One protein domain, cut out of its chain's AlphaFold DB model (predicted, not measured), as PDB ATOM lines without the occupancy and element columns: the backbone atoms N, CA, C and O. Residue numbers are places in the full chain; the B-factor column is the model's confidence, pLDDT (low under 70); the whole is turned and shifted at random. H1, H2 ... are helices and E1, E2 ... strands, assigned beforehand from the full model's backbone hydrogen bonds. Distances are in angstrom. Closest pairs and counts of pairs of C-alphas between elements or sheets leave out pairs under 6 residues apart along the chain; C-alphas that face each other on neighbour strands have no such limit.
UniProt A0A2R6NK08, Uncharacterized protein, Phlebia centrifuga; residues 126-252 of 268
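AT A GLANCE: This is residues 126 to 252 of the 268 residues of an uncharacterized protein of Phlebia centrifuga (UniProt A0A2R6NK08). One long helix, H3, runs through the middle with H1, H2 and H5 packed around it and H4 folding back at its far end; a small three-stranded sheet, only grazed by H3, lies alongside. The 127 printed residues include, in chain order, H1 H2 H3 H4 E1 E2 H5 E3, a mixed class of helices and strands. The sheet, E1 E2 E3 in order, is mixed. The whole is compact, radius of gyration of the C-alphas 14.1 A, yet elongated, spanning 45 by 28 by 23 A.

HOW THE PARTS SIT: Start at H1, residues 126 to 136, which touches H2, residues 147 to 155, closest at C-alphas 130 and 150, 5.6 A. H3, residues 166 to 187, is the hub; its residues 168 to 175 alone touch H1, about perpendicular at 81 degrees, closest at C-alphas 134 and 175, 6.5 A. H2 and H3 form a helical hairpin, at 38 degrees only just a steep tilt. Another joins H3 to H4, residues 190 to 198, closest at C-alphas 185 and 193, 5.9 A. E1, residues 213 to 215, and E2, residues 221 to 227, are an antiparallel hairpin; look for N 214 and O 223, 2.8 A. H5, residues 237 to 241, touches H3, closest at C-alphas 239 and 180, 4.6 A. E3, residues 247 to 251, is parallel to E2, with N 249 and O 224 at 2.8 A; E2, H5, E3 make a strand-helix-strand unit, parallel neighbour strands with a helix between, its crossover right-handed. O i to N i+4 pairs are within hydrogen-bond range throughout H1 and H4, 3 of 5 in H2, 15 of 18 in H3 and 0 of 1 in H5, where 2 of 2 O i to N i+3 pairs are.

IN THESE COORDINATES: Find C-alpha 126 at (144.418, 194.783, 121.902), where H1 begins its 15.5 A. H3 runs 32.9 A from C-alpha 166, and E2 16.9 A from C-alpha 221. E3 ends at C-alpha 251, (165.739, 194.469, 153.562).

THE WHOLE: The printed part has no cut; its farthest C-alphas, 164 and 252, are 45.6 A apart. The link H4 to E1 is long, and residues 162 to 167 stand free. Residue 164 alone has pLDDT under 70.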
ATOM      1  N   ASP A 126     143.650 194.007 120.934       92.44
ATOM      2  CA  ASP A 126     144.418 194.783 121.902       92.44
ATOM      3  C   ASP A 126     145.464 193.910 122.601       92.44
ATOM      4  O   ASP A 126     146.613 194.324 122.765       92.44
ATOM      5  N   ALA A 127     145.112 192.665 122.948       92.12
ATOM      6  CA  ALA A 127     146.052 191.715 123.534       92.12
ATOM      7  C   ALA A 127     147.162 191.341 122.539       92.12
ATOM      8  O   ALA A 127     148.335 191.297 122.914       92.12
ATOM      9  N   GLN A 128     146.819 191.156 121.259       91.56
ATOM     10  CA  GLN A 128     147.798 190.917 120.193       91.56
ATOM     11  C   GLN A 128     148.752 192.106 120.019       91.56
ATOM     12  O   GLN A 128     149.959 191.914 119.851       91.56
ATOM     13  N   GLN A 129     148.239 193.336 120.099       93.88
ATOM     14  CA  GLN A 129     149.061 194.542 120.017       93.88
ATOM     15  C   GLN A 129     150.010 194.672 121.216       93.88
ATOM     16  O   GLN A 129     151.192 194.967 121.043       93.88
ATOM     17  N   CYS A 130     149.531 194.397 122.428       95.44
ATOM     18  CA  CYS A 130     150.371 194.396 123.622       95.44
ATOM     19  C   CYS A 130     151.469 193.325 123.566       95.44
ATOM     20  O   CYS A 130     152.599 193.581 123.983       95.44
ATOM     21  N   LEU A 131     151.171 192.146 123.020       93.44
ATOM     22  CA  LEU A 131     152.146 191.065 122.888       93.44
ATOM     23  C   LEU A 131     153.206 191.359 121.815       93.44
ATOM     24  O   LEU A 131     154.398 191.110 122.020       93.44
ATOM     25  N   SER A 132     152.796 191.937 120.682       93.50
ATOM     26  CA  SER A 132     153.725 192.324 119.615       93.50
ATOM     27  C   SER A 132     154.682 193.425 120.081       93.50
ATOM     28  O   SER A 132     155.888 193.346 119.844       93.50
ATOM     29  N   GLN A 133     154.184 194.412 120.831       94.50
ATOM     30  CA  GLN A 133     155.031 195.457 121.402       94.50
ATOM     31  C   GLN A 133     156.003 194.914 122.451       94.50
ATOM     32  O   GLN A 133     157.172 195.312 122.454       94.50
ATOM     33  N   TYR A 134     155.550 193.990 123.300       94.62
ATOM     34  CA  TYR A 134     156.398 193.363 124.310       94.62
ATOM     35  C   TYR A 134     157.541 192.557 123.685       94.62
ATOM     36  O   TYR A 134     158.682 192.652 124.119       94.62
ATOM     37  N   THR A 135     157.266 191.780 122.642       93.00
ATOM     38  CA  THR A 135     158.274 190.891 122.042       93.00
ATOM     39  C   THR A 135     159.271 191.624 121.145       93.00
ATOM     40  O   THR A 135     160.438 191.236 121.090       93.00
ATOM     41  N   VAL A 136     158.845 192.691 120.459       92.25
ATOM     42  CA  VAL A 136     159.682 193.403 119.479       92.25
ATOM     43  C   VAL A 136     160.431 194.585 120.094       92.25
ATOM     44  O   VAL A 136     161.622 194.756 119.832       92.25
ATOM     45  N   ASN A 137     159.760 195.403 120.911       89.19
ATOM     46  CA  ASN A 137     160.301 196.699 121.335       89.19
ATOM     47  C   ASN A 137     160.875 196.663 122.751       89.19
ATOM     48  O   ASN A 137     161.977 197.167 122.976       89.19
ATOM     49  N   ALA A 138     160.176 196.023 123.692       89.50
ATOM     50  CA  ALA A 138     160.569 196.022 125.100       89.50
ATOM     51  C   ALA A 138     161.986 195.462 125.382       89.50
ATOM     52  O   ALA A 138     162.644 195.992 126.276       89.50
ATOM     53  N   PRO A 139     162.542 194.482 124.633       91.56
ATOM     54  CA  PRO A 139     163.915 194.028 124.859       91.56
ATOM     55  C   PRO A 139     164.981 195.088 124.556       91.56
ATOM     56  O   PRO A 139     166.085 194.993 125.083       91.56
ATOM     57  N   SER A 140     164.671 196.056 123.686       89.81
ATOM     58  CA  SER A 140     165.586 197.150 123.322       89.81
ATOM     59  C   SER A 140     165.275 198.434 124.085       89.81
ATOM     60  O   SER A 140     166.188 199.186 124.412       89.81
ATOM     61  N   ASN A 141     163.994 198.690 124.359       91.25
ATOM     62  CA  ASN A 141     163.555 199.804 125.183       91.25
ATOM     63  C   ASN A 141     162.457 199.356 126.165       91.25
ATOM     64  O   ASN A 141     161.264 199.472 125.867       91.25
ATOM     65  N   PRO A 142     162.835 198.826 127.339       90.38
ATOM     66  CA  PRO A 142     161.879 198.316 128.324       90.38
ATOM     67  C   PRO A 142     161.011 199.419 128.942       90.38
ATOM     68  O   PRO A 142     159.930 199.120 129.452       90.38
ATOM     69  N   GLY A 143     161.452 200.681 128.896       90.75
ATOM     70  CA  GLY A 143     160.703 201.827 129.419       90.75
ATOM     71  C   GLY A 143     159.502 202.222 128.555       90.75
ATOM     72  O   GLY A 143     158.486 202.648 129.094       90.75
ATOM     73  N   ASP A 144     159.574 202.011 127.238       90.94
ATOM     74  CA  ASP A 144     158.528 202.444 126.294       90.94
ATOM     75  C   ASP A 144     157.288 201.538 126.298       90.94
ATOM     76  O   ASP A 144     156.238 201.903 125.768       90.94
ATOM     77  N   TYR A 145     157.389 200.334 126.866       94.31
ATOM     78  CA  TYR A 145     156.271 199.396 126.880       94.31
ATOM     79  C   TYR A 145     155.135 199.915 127.789       94.31
ATOM     80  O   TYR A 145     155.395 200.207 128.955       94.31
ATOM     81  N   PRO A 146     153.876 200.043 127.343       94.44
ATOM     82  CA  PRO A 146     152.840 200.714 128.131       94.44
ATOM     83  C   PRO A 146     152.142 199.755 129.115       94.44
ATOM     84  O   PRO A 146     151.047 199.252 128.864       94.44
ATOM     85  N   CYS A 147     152.764 199.503 130.271       94.88
ATOM     86  CA  CYS A 147     152.230 198.580 131.276       94.88
ATOM     87  C   CYS A 147     150.866 198.982 131.844       94.88
ATOM     88  O   CYS A 147     150.039 198.107 132.074       94.88
ATOM     89  N   SER A 148     150.585 200.277 132.011       93.50
ATOM     90  CA  SER A 148     149.297 200.754 132.535       93.50
ATOM     91  C   SER A 148     148.104 200.364 131.655       93.50
ATOM     92  O   SER A 148     147.020 200.100 132.168       93.50
ATOM     93  N   THR A 149     148.298 200.289 130.334       93.94
ATOM     94  CA  THR A 149     147.251 199.885 129.386       93.94
ATOM     95  C   THR A 149     147.304 198.396 129.071       93.94
ATOM     96  O   THR A 149     146.260 197.767 128.935       93.94
ATOM     97  N   CYS A 150     148.500 197.813 128.958       95.31
ATOM     98  CA  CYS A 150     148.654 196.422 128.536       95.31
ATOM     99  C   CYS A 150     148.457 195.403 129.660       95.31
ATOM    100  O   CYS A 150     147.972 194.306 129.389       95.31
ATOM    101  N   LEU A 151     148.768 195.746 130.911       95.19
ATOM    102  CA  LEU A 151     148.577 194.845 132.047       95.19
ATOM    103  C   LEU A 151     147.114 194.380 132.209       95.19
ATOM    104  O   LEU A 151     146.900 193.168 132.194       95.19
ATOM    105  N   PRO A 152     146.094 195.264 132.285       94.38
ATOM    106  CA  PRO A 152     144.704 194.821 132.444       94.38
ATOM    107  C   PRO A 152     144.184 194.042 131.227       94.38
ATOM    108  O   PRO A 152     143.383 193.119 131.378       94.38
ATOM    109  N   VAL A 153     144.663 194.369 130.021       94.75
ATOM    110  CA  VAL A 153     144.310 193.650 128.788       94.75
ATOM    111  C   VAL A 153     144.843 192.218 128.832       94.75
ATOM    112  O   VAL A 153     144.089 191.275 128.603       94.75
ATOM    113  N   LEU A 154     146.119 192.036 129.175       93.50
ATOM    114  CA  LEU A 154     146.757 190.720 129.221       93.50
ATOM    115  C   LEU A 154     146.267 189.863 130.396       93.50
ATOM    116  O   LEU A 154     146.126 188.654 130.246       93.50
ATOM    117  N   GLN A 155     145.931 190.476 131.532       91.69
ATOM    118  CA  GLN A 155     145.337 189.777 132.679       91.69
ATOM    119  C   GLN A 155     143.921 189.250 132.408       91.69
ATOM    120  O   GLN A 155     143.480 188.317 133.076       91.69
ATOM    121  N   SER A 156     143.203 189.823 131.436       89.88
ATOM    122  CA  SER A 156     141.879 189.331 131.034       89.88
ATOM    123  C   SER A 156     141.933 188.033 130.215       89.88
ATOM    124  O   SER A 156     140.902 187.386 130.016       89.88
ATOM    125  N   VAL A 157     143.123 187.632 129.747       89.81
ATOM    126  CA  VAL A 157     143.308 186.411 128.961       89.81
ATOM    127  C   VAL A 157     143.217 185.186 129.884       89.81
ATOM    128  O   VAL A 157     143.954 185.100 130.867       89.81
ATOM    129  N   PRO A 158     142.347 184.202 129.587       84.06
ATOM    130  CA  PRO A 158     142.250 182.984 130.386       84.06
ATOM    131  C   PRO A 158     143.566 182.193 130.390       84.06
ATOM    132  O   PRO A 158     144.177 182.002 129.343       84.06
ATOM    133  N   SER A 159     143.942 181.604 131.528       76.38
ATOM    134  CA  SER A 159     145.158 180.776 131.664       76.38
ATOM    135  C   SER A 159     145.171 179.509 130.793       76.38
ATOM    136  O   SER A 159     146.212 178.896 130.599       76.38
ATOM    137  N   ASN A 160     144.011 179.102 130.264       75.69
ATOM    138  CA  ASN A 160     143.869 177.959 129.353       75.69
ATOM    139  C   ASN A 160     143.919 178.371 127.875       75.69
ATOM    140  O   ASN A 160     143.595 177.568 126.997       75.69
ATOM    141  N   PHE A 161     144.240 179.635 127.592       78.81
ATOM    142  CA  PHE A 161     144.317 180.131 126.233       78.81
ATOM    143  C   PHE A 161     145.428 179.406 125.461       78.81
ATOM    144  O   PHE A 161     146.600 179.431 125.837       78.81
ATOM    145  N   SER A 162     145.028 178.750 124.375       76.88
ATOM    146  CA  SER A 162     145.913 178.085 123.429       76.88
ATOM    147  C   SER A 162     145.326 178.261 122.034       76.88
ATOM    148  O   SER A 162     144.389 177.560 121.653       76.88
ATOM    149  N   ASP A 163     145.900 179.170 121.259       73.19
ATOM    150  CA  ASP A 163     145.607 179.386 119.835       73.19
ATOM    151  C   ASP A 163     146.414 178.463 118.904       73.19
ATOM    152  O   ASP A 163     146.380 178.598 117.681       73.19
ATOM    153  N   GLY A 164     147.132 177.491 119.476       68.44
ATOM    154  CA  GLY A 164     148.055 176.618 118.752       68.44
ATOM    155  C   GLY A 164     149.504 177.111 118.770       68.44
ATOM    156  O   GLY A 164     150.382 176.370 118.321       68.44
ATOM    157  N   ASN A 165     149.783 178.292 119.335       75.88
ATOM    158  CA  ASN A 165     151.130 178.784 119.585       75.88
ATOM    159  C   ASN A 165     151.464 178.745 121.087       75.88
ATOM    160  O   ASN A 165     151.140 179.643 121.857       75.88
ATOM    161  N   ALA A 166     152.198 177.711 121.509       79.19
ATOM    162  CA  ALA A 166     152.631 177.558 122.902       79.19
ATOM    163  C   ALA A 166     153.544 178.699 123.403       79.19
ATOM    164  O   ALA A 166     153.783 178.805 124.605       79.19
ATOM    165  N   GLN A 167     154.098 179.527 122.508       83.00
ATOM    166  CA  GLN A 167     154.914 180.672 122.909       83.00
ATOM    167  C   GLN A 167     154.067 181.834 123.424       83.00
ATOM    168  O   GLN A 167     154.496 182.502 124.361       83.00
ATOM    169  N   ASP A 168     152.876 182.059 122.869       85.81
ATOM    170  CA  ASP A 168     152.088 183.250 123.188       85.81
ATOM    171  C   ASP A 168     151.590 183.201 124.631       85.81
ATOM    172  O   ASP A 168     151.728 184.188 125.351       85.81
ATOM    173  N   THR A 169     151.167 182.027 125.111       86.62
ATOM    174  CA  THR A 169     150.817 181.805 126.522       86.62
ATOM    175  C   THR A 169     151.953 182.227 127.463       86.62
ATOM    176  O   THR A 169     151.730 182.980 128.407       86.62
ATOM    177  N   GLN A 170     153.193 181.818 127.172       89.06
ATOM    178  CA  GLN A 170     154.351 182.182 127.993       89.06
ATOM    179  C   GLN A 170     154.698 183.672 127.878       89.06
ATOM    180  O   GLN A 170     155.053 184.305 128.870       89.06
ATOM    181  N   GLN A 171     154.633 184.249 126.676       91.56
ATOM    182  CA  GLN A 171     154.961 185.661 126.467       91.56
ATOM    183  C   GLN A 171     153.941 186.590 127.139       91.56
ATOM    184  O   GLN A 171     154.337 187.623 127.676       91.56
ATOM    185  N   ILE A 172     152.662 186.204 127.178       92.44
ATOM    186  CA  ILE A 172     151.615 186.909 127.927       92.44
ATOM    187  C   ILE A 172     151.961 186.924 129.419       92.44
ATOM    188  O   ILE A 172     152.007 187.995 130.023       92.44
ATOM    189  N   GLU A 173     152.277 185.764 130.001       91.94
ATOM    190  CA  GLU A 173     152.681 185.685 131.410       91.94
ATOM    191  C   GLU A 173     153.949 186.500 131.691       91.94
ATOM    192  O   GLU A 173     154.022 187.208 132.694       91.94
ATOM    193  N   ASN A 174     154.944 186.447 130.804       94.25
ATOM    194  CA  ASN A 174     156.177 187.218 130.956       94.25
ATOM    195  C   ASN A 174     155.910 188.729 130.920       94.25
ATOM    196  O   ASN A 174     156.469 189.460 131.734       94.25
ATOM    197  N   ALA A 175     155.047 189.199 130.017       94.94
ATOM    198  CA  ALA A 175     154.678 190.608 129.913       94.94
ATOM    199  C   ALA A 175     153.938 191.105 131.164       94.94
ATOM    200  O   ALA A 175     154.249 192.177 131.688       94.94
ATOM    201  N   VAL A 176     153.009 190.300 131.689       95.00
ATOM    202  CA  VAL A 176     152.286 190.586 132.938       95.00
ATOM    203  C   VAL A 176     153.260 190.695 134.115       95.00
ATOM    204  O   VAL A 176     153.210 191.663 134.877       95.00
ATOM    205  N   GLN A 177     154.195 189.751 134.235       95.75
ATOM    206  CA  GLN A 177     155.195 189.754 135.304       95.75
ATOM    207  C   GLN A 177     156.190 190.908 135.189       95.75
ATOM    208  O   GLN A 177     156.509 191.553 136.188       95.75
ATOM    209  N   PHE A 178     156.642 191.200 133.970       96.19
ATOM    210  CA  PHE A 178     157.501 192.340 133.687       96.19
ATOM    211  C   PHE A 178     156.840 193.645 134.135       96.19
ATOM    212  O   PHE A 178     157.481 194.440 134.817       96.19
ATOM    213  N   CYS A 179     155.554 193.844 133.837       96.06
ATOM    214  CA  CYS A 179     154.821 195.020 134.300       96.06
ATOM    215  C   CYS A 179     154.681 195.084 135.822       96.06
ATOM    216  O   CYS A 179     154.880 196.151 136.406       96.06
ATOM    217  N   GLY A 180     154.410 193.947 136.468       95.12
ATOM    218  CA  GLY A 180     154.380 193.860 137.926       95.12
ATOM    219  C   GLY A 180     155.706 194.286 138.557       95.12
ATOM    220  O   GLY A 180     155.720 195.116 139.460       95.12
ATOM    221  N   LEU A 181     156.840 193.805 138.045       96.06
ATOM    222  CA  LEU A 181     158.153 194.192 138.568       96.06
ATOM    223  C   LEU A 181     158.550 195.623 138.191       96.06
ATOM    224  O   LEU A 181     159.094 196.350 139.019       96.06
ATOM    225  N   ARG A 182     158.262 196.068 136.967       95.38
ATOM    226  CA  ARG A 182     158.603 197.426 136.528       95.38
ATOM    227  C   ARG A 182     157.864 198.492 137.332       95.38
ATOM    228  O   ARG A 182     158.429 199.553 137.574       95.38
ATOM    229  N   SER A 183     156.665 198.191 137.827       95.00
ATOM    230  CA  SER A 183     155.942 199.098 138.724       95.00
ATOM    231  C   SER A 183     156.727 199.422 140.008       95.00
ATOM    232  O   SER A 183     156.671 200.553 140.486       95.00
ATOM    233  N   ILE A 184     157.532 198.491 140.545       94.31
ATOM    234  CA  ILE A 184     158.421 198.757 141.695       94.31
ATOM    235  C   ILE A 184     159.486 199.783 141.317       94.31
ATOM    236  O   ILE A 184     159.782 200.698 142.080       94.31
ATOM    237  N   PHE A 185     160.054 199.630 140.124       94.75
ATOM    238  CA  PHE A 185     161.056 200.548 139.609       94.75
ATOM    239  C   PHE A 185     160.477 201.955 139.381       94.75
ATOM    240  O   PHE A 185     161.091 202.939 139.780       94.75
ATOM    241  N   GLU A 186     159.284 202.054 138.792       93.38
ATOM    242  CA  GLU A 186     158.606 203.331 138.524       93.38
ATOM    243  C   GLU A 186     158.142 204.046 139.809       93.38
ATOM    244  O   GLU A 186     158.121 205.275 139.851       93.38
ATOM    245  N   THR A 187     157.799 203.295 140.863       92.06
ATOM    246  CA  THR A 187     157.367 203.844 142.165       92.06
ATOM    247  C   THR A 187     158.515 204.157 143.125       92.06
ATOM    248  O   THR A 187     158.302 204.851 144.122       92.06
ATOM    249  N   ALA A 188     159.725 203.671 142.848       91.44
ATOM    250  CA  ALA A 188     160.913 204.020 143.615       91.44
ATOM    251  C   ALA A 188     161.314 205.488 143.384       91.44
ATOM    252  O   ALA A 188     161.138 206.038 142.293       91.44
ATOM    253  N   ASP A 189     161.888 206.114 144.414       91.62
ATOM    254  CA  ASP A 189     162.484 207.447 144.304       91.62
ATOM    255  C   ASP A 189     163.774 207.428 143.454       91.62
ATOM    256  O   ASP A 189     164.191 206.394 142.930       91.62
ATOM    257  N   SER A 190     164.424 208.582 143.279       93.44
ATOM    258  CA  SER A 190     165.634 208.687 142.451       93.44
ATOM    259  C   SER A 190     166.793 207.812 142.940       93.44
ATOM    260  O   SER A 190     167.559 207.285 142.123       93.44
ATOM    261  N   ASP A 191     166.924 207.641 144.254       91.06
ATOM    262  CA  ASP A 191     167.999 206.862 144.869       91.06
ATOM    263  C   ASP A 191     167.704 205.365 144.731       91.06
ATOM    264  O   ASP A 191     168.581 204.578 144.355       91.06
ATOM    265  N   GLY A 192     166.444 204.980 144.934       92.25
ATOM    266  CA  GLY A 192     165.946 203.633 144.718       92.25
ATOM    267  C   GLY A 192     166.035 203.203 143.260       92.25
ATOM    268  O   GLY A 192     166.557 202.125 142.985       92.25
ATOM    269  N   GLN A 193     165.647 204.054 142.309       94.50
ATOM    270  CA  GLN A 193     165.834 203.784 140.879       94.50
ATOM    271  C   GLN A 193     167.312 203.605 140.526       94.50
ATOM    272  O   GLN A 193     167.659 202.717 139.747       94.50
ATOM    273  N   SER A 194     168.200 204.414 141.106       94.75
ATOM    274  CA  SER A 194     169.643 204.287 140.883       94.75
ATOM    275  C   SER A 194     170.187 202.959 141.417       94.75
ATOM    276  O   SER A 194     170.954 202.285 140.727       94.75
ATOM    277  N   ALA A 195     169.753 202.527 142.604       93.81
ATOM    278  CA  ALA A 195     170.144 201.235 143.163       93.81
ATOM    279  C   ALA A 195     169.557 200.042 142.397       93.81
ATOM    280  O   ALA A 195     170.282 199.090 142.115       93.81
ATOM    281  N   LEU A 196     168.284 200.102 142.004       94.62
ATOM    282  CA  LEU A 196     167.645 199.056 141.205       94.62
ATOM    283  C   LEU A 196     168.309 198.927 139.825       94.62
ATOM    284  O   LEU A 196     168.577 197.811 139.378       94.62
ATOM    285  N   LYS A 197     168.676 200.044 139.177       94.81
ATOM    286  CA  LYS A 197     169.447 200.015 137.919       94.81
ATOM    287  C   LYS A 197     170.773 199.279 138.067       94.81
ATOM    288  O   LYS A 197     171.138 198.552 137.146       94.81
ATOM    289  N   ASN A 198     171.472 199.430 139.195       94.50
ATOM    290  CA  ASN A 198     172.715 198.692 139.452       94.50
ATOM    291  C   ASN A 198     172.485 197.172 139.508       94.50
ATOM    292  O   ASN A 198     173.394 196.416 139.183       94.50
ATOM    293  N   GLY A 199     171.267 196.749 139.857       93.75
ATOM    294  CA  GLY A 199     170.814 195.361 139.837       93.75
ATOM    295  C   GLY A 199     170.167 194.904 138.525       93.75
ATOM    296  O   GLY A 199     169.408 193.938 138.525       93.75
ATOM    297  N   ASN A 200     170.415 195.603 137.412       94.50
ATOM    298  CA  ASN A 200     169.867 195.323 136.074       94.50
ATOM    299  C   ASN A 200     168.347 195.509 135.917       94.50
ATOM    300  O   ASN A 200     167.787 195.145 134.880       94.50
ATOM    301  N   TRP A 201     167.670 196.121 136.889       95.12
ATOM    302  CA  TRP A 201     166.236 196.379 136.786       95.12
ATOM    303  C   TRP A 201     165.922 197.336 135.640       95.12
ATOM    304  O   TRP A 201     166.617 198.336 135.443       95.12
ATOM    305  N   ALA A 202     164.846 197.035 134.906       90.38
ATOM    306  CA  ALA A 202     164.341 197.850 133.800       90.38
ATOM    307  C   ALA A 202     165.390 198.184 132.715       90.38
ATOM    308  O   ALA A 202     165.238 199.175 132.000       90.38
ATOM    309  N   GLN A 203     166.449 197.377 132.575       91.19
ATOM    310  CA  GLN A 203     167.414 197.484 131.470       91.19
ATOM    311  C   GLN A 203     167.073 196.559 130.296       91.19
ATOM    312  O   GLN A 203     167.416 196.850 129.154       91.19
ATOM    313  N   ASP A 204     166.366 195.466 130.571       92.19
ATOM    314  CA  ASP A 204     165.821 194.544 129.583       92.19
ATOM    315  C   ASP A 204     164.477 193.981 130.072       92.19
ATOM    316  O   ASP A 204     163.898 194.493 131.025       92.19
ATOM    317  N   VAL A 205     163.961 192.940 129.414       93.25
ATOM    318  CA  VAL A 205     162.758 192.199 129.842       93.25
ATOM    319  C   VAL A 205     163.085 190.874 130.537       93.25
ATOM    320  O   VAL A 205     162.188 190.096 130.855       93.25
ATOM    321  N   LYS A 206     164.368 190.566 130.759       94.38
ATOM    322  CA  LYS A 206     164.826 189.290 131.332       94.38
ATOM    323  C   LYS A 206     164.838 189.377 132.851       94.38
ATOM    324  O   LYS A 206     165.866 189.195 133.497       94.38
ATOM    325  N   PHE A 207     163.663 189.598 133.423       95.38
ATOM    326  CA  PHE A 207     163.506 189.860 134.847       95.38
ATOM    327  C   PHE A 207     164.032 188.760 135.772       95.38
ATOM    328  O   PHE A 207     164.500 189.059 136.862       95.38
ATOM    329  N   CYS A 208     164.055 187.498 135.333       95.75
ATOM    330  CA  CYS A 208     164.655 186.407 136.108       95.75
ATOM    331  C   CYS A 208     166.177 186.541 136.312       95.75
ATOM    332  O   CYS A 208     166.747 185.785 137.094       95.75
ATOM    333  N   ALA A 209     166.840 187.437 135.574       95.50
ATOM    334  CA  ALA A 209     168.260 187.748 135.716       95.50
ATOM    335  C   ALA A 209     168.515 189.041 136.510       95.50
ATOM    336  O   ALA A 209     169.671 189.429 136.666       95.50
ATOM    337  N   TRP A 210     167.466 189.725 136.974       96.56
ATOM    338  CA  TRP A 210     167.613 190.928 137.787       96.56
ATOM    339  C   TRP A 210     168.007 190.566 139.215       96.56
ATOM    340  O   TRP A 210     167.580 189.544 139.765       96.56
ATOM    341  N   ASP A 211     168.797 191.432 139.841       95.88
ATOM    342  CA  ASP A 211     169.243 191.207 141.208       95.88
ATOM    343  C   ASP A 211     168.046 191.210 142.160       95.88
ATOM    344  O   ASP A 211     167.204 192.112 142.148       95.88
ATOM    345  N   GLY A 212     167.979 190.173 142.994       95.12
ATOM    346  CA  GLY A 212     166.888 189.977 143.943       95.12
ATOM    347  C   GLY A 212     165.627 189.345 143.350       95.12
ATOM    348  O   GLY A 212     164.705 189.068 144.114       95.12
ATOM    349  N   VAL A 213     165.568 189.054 142.047       97.44
ATOM    350  CA  VAL A 213     164.444 188.335 141.423       97.44
ATOM    351  C   VAL A 213     164.820 186.870 141.211       97.44
ATOM    352  O   VAL A 213     165.874 186.552 140.665       97.44
ATOM    353  N   SER A 214     163.953 185.950 141.629       97.00
ATOM    354  CA  SER A 214     164.098 184.518 141.362       97.00
ATOM    355  C   SER A 214     162.835 183.978 140.714       97.00
ATOM    356  O   SER A 214     161.728 184.273 141.164       97.00
ATOM    357  N   CYS A 215     163.010 183.178 139.664       96.62
ATOM    358  CA  CYS A 215     161.923 182.532 138.943       96.62
ATOM    359  C   CYS A 215     161.895 181.023 139.215       96.62
ATOM    360  O   CYS A 215     162.931 180.396 139.440       96.62
ATOM    361  N   ASP A 216     160.703 180.432 139.182       94.50
ATOM    362  CA  ASP A 216     160.499 178.989 139.220       94.50
ATOM    363  C   ASP A 216     160.878 178.313 137.885       94.50
ATOM    364  O   ASP A 216     161.253 178.955 136.901       94.50
ATOM    365  N   GLY A 217     160.767 176.981 137.836       90.62
ATOM    366  CA  GLY A 217     161.067 176.199 136.631       90.62
ATOM    367  C   GLY A 217     160.145 176.476 135.434       90.62
ATOM    368  O   GLY A 217     160.432 175.992 134.342       90.62
ATOM    369  N   MET A 218     159.063 177.235 135.626       89.44
ATOM    370  CA  MET A 218     158.136 177.679 134.581       89.44
ATOM    371  C   MET A 218     158.392 179.136 134.160       89.44
ATOM    372  O   MET A 218     157.666 179.666 133.327       89.44
ATOM    373  N   GLY A 219     159.420 179.791 134.711       91.38
ATOM    374  CA  GLY A 219     159.735 181.186 134.401       91.38
ATOM    375  C   GLY A 219     158.829 182.194 135.108       91.38
ATOM    376  O   GLY A 219     158.782 183.352 134.693       91.38
ATOM    377  N   ARG A 220     158.117 181.788 136.168       94.31
ATOM    378  CA  ARG A 220     157.339 182.710 137.001       94.31
ATOM    379  C   ARG A 220     158.138 183.177 138.203       94.31
ATOM    380  O   ARG A 220     158.762 182.361 138.870       94.31
ATOM    381  N   VAL A 221     158.084 184.465 138.519       97.12
ATOM    382  CA  VAL A 221     158.716 185.055 139.700       97.12
ATOM    383  C   VAL A 221     158.162 184.370 140.945       97.12
ATOM    384  O   VAL A 221     156.978 184.481 141.247       97.12
ATOM    385  N   SER A 222     159.031 183.660 141.656       97.00
ATOM    386  CA  SER A 222     158.715 182.898 142.863       97.00
ATOM    387  C   SER A 222     159.256 183.564 144.122       97.00
ATOM    388  O   SER A 222     158.657 183.448 145.191       97.00
ATOM    389  N   SER A 223     160.350 184.315 144.002       97.00
ATOM    390  CA  SER A 223     160.911 185.090 145.100       97.00
ATOM    391  C   SER A 223     161.348 186.465 144.623       97.00
ATOM    392  O   SER A 223     161.972 186.596 143.570       97.00
ATOM    393  N   LEU A 224     161.073 187.472 145.443       97.12
ATOM    394  CA  LEU A 224     161.511 188.841 145.241       97.12
ATOM    395  C   LEU A 224     162.183 189.366 146.514       97.12
ATOM    396  O   LEU A 224     161.619 189.276 147.601       97.12
ATOM    397  N   SER A 225     163.382 189.919 146.373       95.56
ATOM    398  CA  SER A 225     164.168 190.520 147.446       95.56
ATOM    399  C   SER A 225     164.508 191.962 147.094       95.56
ATOM    400  O   SER A 225     165.305 192.209 146.191       95.56
ATOM    401  N   LEU A 226     163.941 192.912 147.831       94.12
ATOM    402  CA  LEU A 226     164.212 194.343 147.678       94.12
ATOM    403  C   LEU A 226     165.110 194.810 148.821       94.12
ATOM    404  O   LEU A 226     164.829 194.529 149.984       94.12
ATOM    405  N   THR A 227     166.190 195.521 148.501       91.38
ATOM    406  CA  THR A 227     167.161 196.012 149.492       91.38
ATOM    407  C   THR A 227     167.285 197.523 149.398       91.38
ATOM    408  O   THR A 227     167.395 198.058 148.297       91.38
ATOM    409  N   PHE A 228     167.280 198.215 150.540       89.38
ATOM    410  CA  PHE A 228     167.461 199.664 150.602       89.38
ATOM    411  C   PHE A 228     168.772 200.085 149.898       89.38
ATOM    412  O   PHE A 228     169.801 199.444 150.125       89.38
ATOM    413  N   PRO A 229     168.776 201.156 149.077       89.12
ATOM    414  CA  PRO A 229     167.694 202.126 148.860       89.12
ATOM    415  C   PRO A 229     166.658 201.732 147.791       89.12
ATOM    416  O   PRO A 229     165.706 202.466 147.577       89.12
ATOM    417  N   GLY A 230     166.771 200.564 147.155       88.44
ATOM    418  CA  GLY A 230     165.851 200.073 146.116       88.44
ATOM    419  C   GLY A 230     164.478 199.589 146.607       88.44
ATOM    420  O   GLY A 230     163.890 198.709 145.983       88.44
ATOM    421  N   VAL A 231     163.978 200.100 147.734       90.00
ATOM    422  CA  VAL A 231     162.660 199.744 148.286       90.00
ATOM    423  C   VAL A 231     161.727 200.945 148.101       90.00
ATOM    424  O   VAL A 231     162.011 201.996 148.672       90.00
ATOM    425  N   PRO A 232     160.624 200.830 147.337       86.12
ATOM    426  CA  PRO A 232     159.686 201.935 147.169       86.12
ATOM    427  C   PRO A 232     158.940 202.219 148.481       86.12
ATOM    428  O   PRO A 232     158.695 201.316 149.282       86.12
ATOM    429  N   GLY A 233     158.542 203.477 148.693       81.31
ATOM    430  CA  GLY A 233     157.818 203.891 149.904       81.31
ATOM    431  C   GLY A 233     156.417 203.278 150.037       81.31
ATOM    432  O   GLY A 233     155.919 203.123 151.149       81.31
ATOM    433  N   LEU A 234     155.805 202.894 148.915       85.06
ATOM    434  CA  LEU A 234     154.549 202.152 148.843       85.06
ATOM    435  C   LEU A 234     154.715 201.029 147.815       85.06
ATOM    436  O   LEU A 234     155.222 201.269 146.721       85.06
ATOM    437  N   LEU A 235     154.274 199.814 148.147       88.94
ATOM    438  CA  LEU A 235     154.265 198.720 147.177       88.94
ATOM    439  C   LEU A 235     153.126 198.925 146.159       88.94
ATOM    440  O   LEU A 235     151.977 199.092 146.577       88.94
ATOM    441  N   PRO A 236     153.416 198.897 144.846       91.25
ATOM    442  CA  PRO A 236     152.408 199.046 143.799       91.25
ATOM    443  C   PRO A 236     151.417 197.876 143.792       91.25
ATOM    444  O   PRO A 236     151.772 196.727 144.061       91.25
ATOM    445  N   SER A 237     150.161 198.161 143.442       91.00
ATOM    446  CA  SER A 237     149.088 197.157 143.345       91.00
ATOM    447  C   SER A 237     149.325 196.132 142.230       91.00
ATOM    448  O   SER A 237     148.902 194.978 142.309       91.00
ATOM    449  N   GLU A 238     150.079 196.549 141.221       93.50
ATOM    450  CA  GLU A 238     150.526 195.813 140.053       93.50
ATOM    451  C   GLU A 238     151.436 194.645 140.444       93.50
ATOM    452  O   GLU A 238     151.541 193.678 139.694       93.50
ATOM    453  N   LEU A 239     152.019 194.662 141.651       92.25
ATOM    454  CA  LEU A 239     152.727 193.512 142.210       92.25
ATOM    455  C   LEU A 239     151.818 192.279 142.341       92.25
ATOM    456  O   LEU A 239     152.294 191.149 142.245       92.25
ATOM    457  N   GLY A 240     150.502 192.485 142.481       90.12
ATOM    458  CA  GLY A 240     149.500 191.416 142.459       90.12
ATOM    459  C   GLY A 240     149.437 190.645 141.135       90.12
ATOM    460  O   GLY A 240     148.870 189.557 141.088       90.12
ATOM    461  N   ALA A 241     150.053 191.161 140.066       91.75
ATOM    462  CA  ALA A 241     150.222 190.450 138.803       91.75
ATOM    463  C   ALA A 241     151.190 189.255 138.903       91.75
ATOM    464  O   ALA A 241     151.141 188.353 138.064       91.75
ATOM    465  N   LEU A 242     152.061 189.223 139.920       93.75
ATOM    466  CA  LEU A 242     153.012 188.136 140.159       93.75
ATOM    467  C   LEU A 242     152.320 186.945 140.834       93.75
ATOM    468  O   LEU A 242     152.536 186.656 142.009       93.75
ATOM    469  N   SER A 243     151.498 186.222 140.075       91.06
ATOM    470  CA  SER A 243     150.709 185.079 140.569       91.06
ATOM    471  C   SER A 243     151.545 183.933 141.156       91.06
ATOM    472  O   SER A 243     151.042 183.151 141.960       91.06
ATOM    473  N   GLY A 244     152.817 183.825 140.760       92.50
ATOM    474  CA  GLY A 244     153.758 182.815 141.245       92.50
ATOM    475  C   GLY A 244     154.546 183.209 142.495       92.50
ATOM    476  O   GLY A 244     155.306 182.375 142.987       92.50
ATOM    477  N   LEU A 245     154.401 184.439 143.001       96.06
ATOM    478  CA  LEU A 245     155.249 184.959 144.070       96.06
ATOM    479  C   LEU A 245     154.943 184.253 145.398       96.06
ATOM    480  O   LEU A 245     153.837 184.331 145.924       96.06
ATOM    481  N   GLN A 246     155.947 183.579 145.951       96.19
ATOM    482  CA  GLN A 246     155.857 182.830 147.208       96.19
ATOM    483  C   GLN A 246     156.594 183.534 148.346       96.19
ATOM    484  O   GLN A 246     156.184 183.439 149.500       96.19
ATOM    485  N   SER A 247     157.689 184.228 148.028       95.62
ATOM    486  CA  SER A 247     158.531 184.903 149.011       95.62
ATOM    487  C   SER A 247     158.767 186.353 148.610       95.62
ATOM    488  O   SER A 247     159.281 186.628 147.528       95.62
ATOM    489  N   LEU A 248     158.431 187.281 149.505       94.88
ATOM    490  CA  LEU A 248     158.763 188.695 149.383       94.88
ATOM    491  C   LEU A 248     159.616 189.105 150.581       94.88
ATOM    492  O   LEU A 248     159.129 189.158 151.711       94.88
ATOM    493  N   THR A 249     160.884 189.404 150.323       93.00
ATOM    494  CA  THR A 249     161.845 189.848 151.332       93.00
ATOM    495  C   THR A 249     162.132 191.327 151.125       93.00
ATOM    496  O   THR A 249     162.514 191.748 150.036       93.00
ATOM    497  N   ILE A 250     161.976 192.124 152.178       90.81
ATOM    498  CA  ILE A 250     162.306 193.549 152.163       90.81
ATOM    499  C   ILE A 250     163.390 193.785 153.208       90.81
ATOM    500  O   ILE A 250     163.170 193.599 154.406       90.81
ATOM    501  N   ILE A 251     164.568 194.182 152.742       88.31
ATOM    502  CA  ILE A 251     165.739 194.469 153.562       88.31
ATOM    503  C   ILE A 251     165.876 195.987 153.647       88.31
ATOM    504  O   ILE A 251     166.406 196.642 152.749       88.31
ATOM    505  N   GLY A 252     165.345 196.558 154.725       79.00
ATOM    506  CA  GLY A 252     165.492 197.979 155.022       79.00
ATOM    507  C   GLY A 252     166.871 198.321 155.584       79.00
ATOM    508  O   GLY A 252     167.594 197.459 156.084       79.00
TER     509      GLY A 252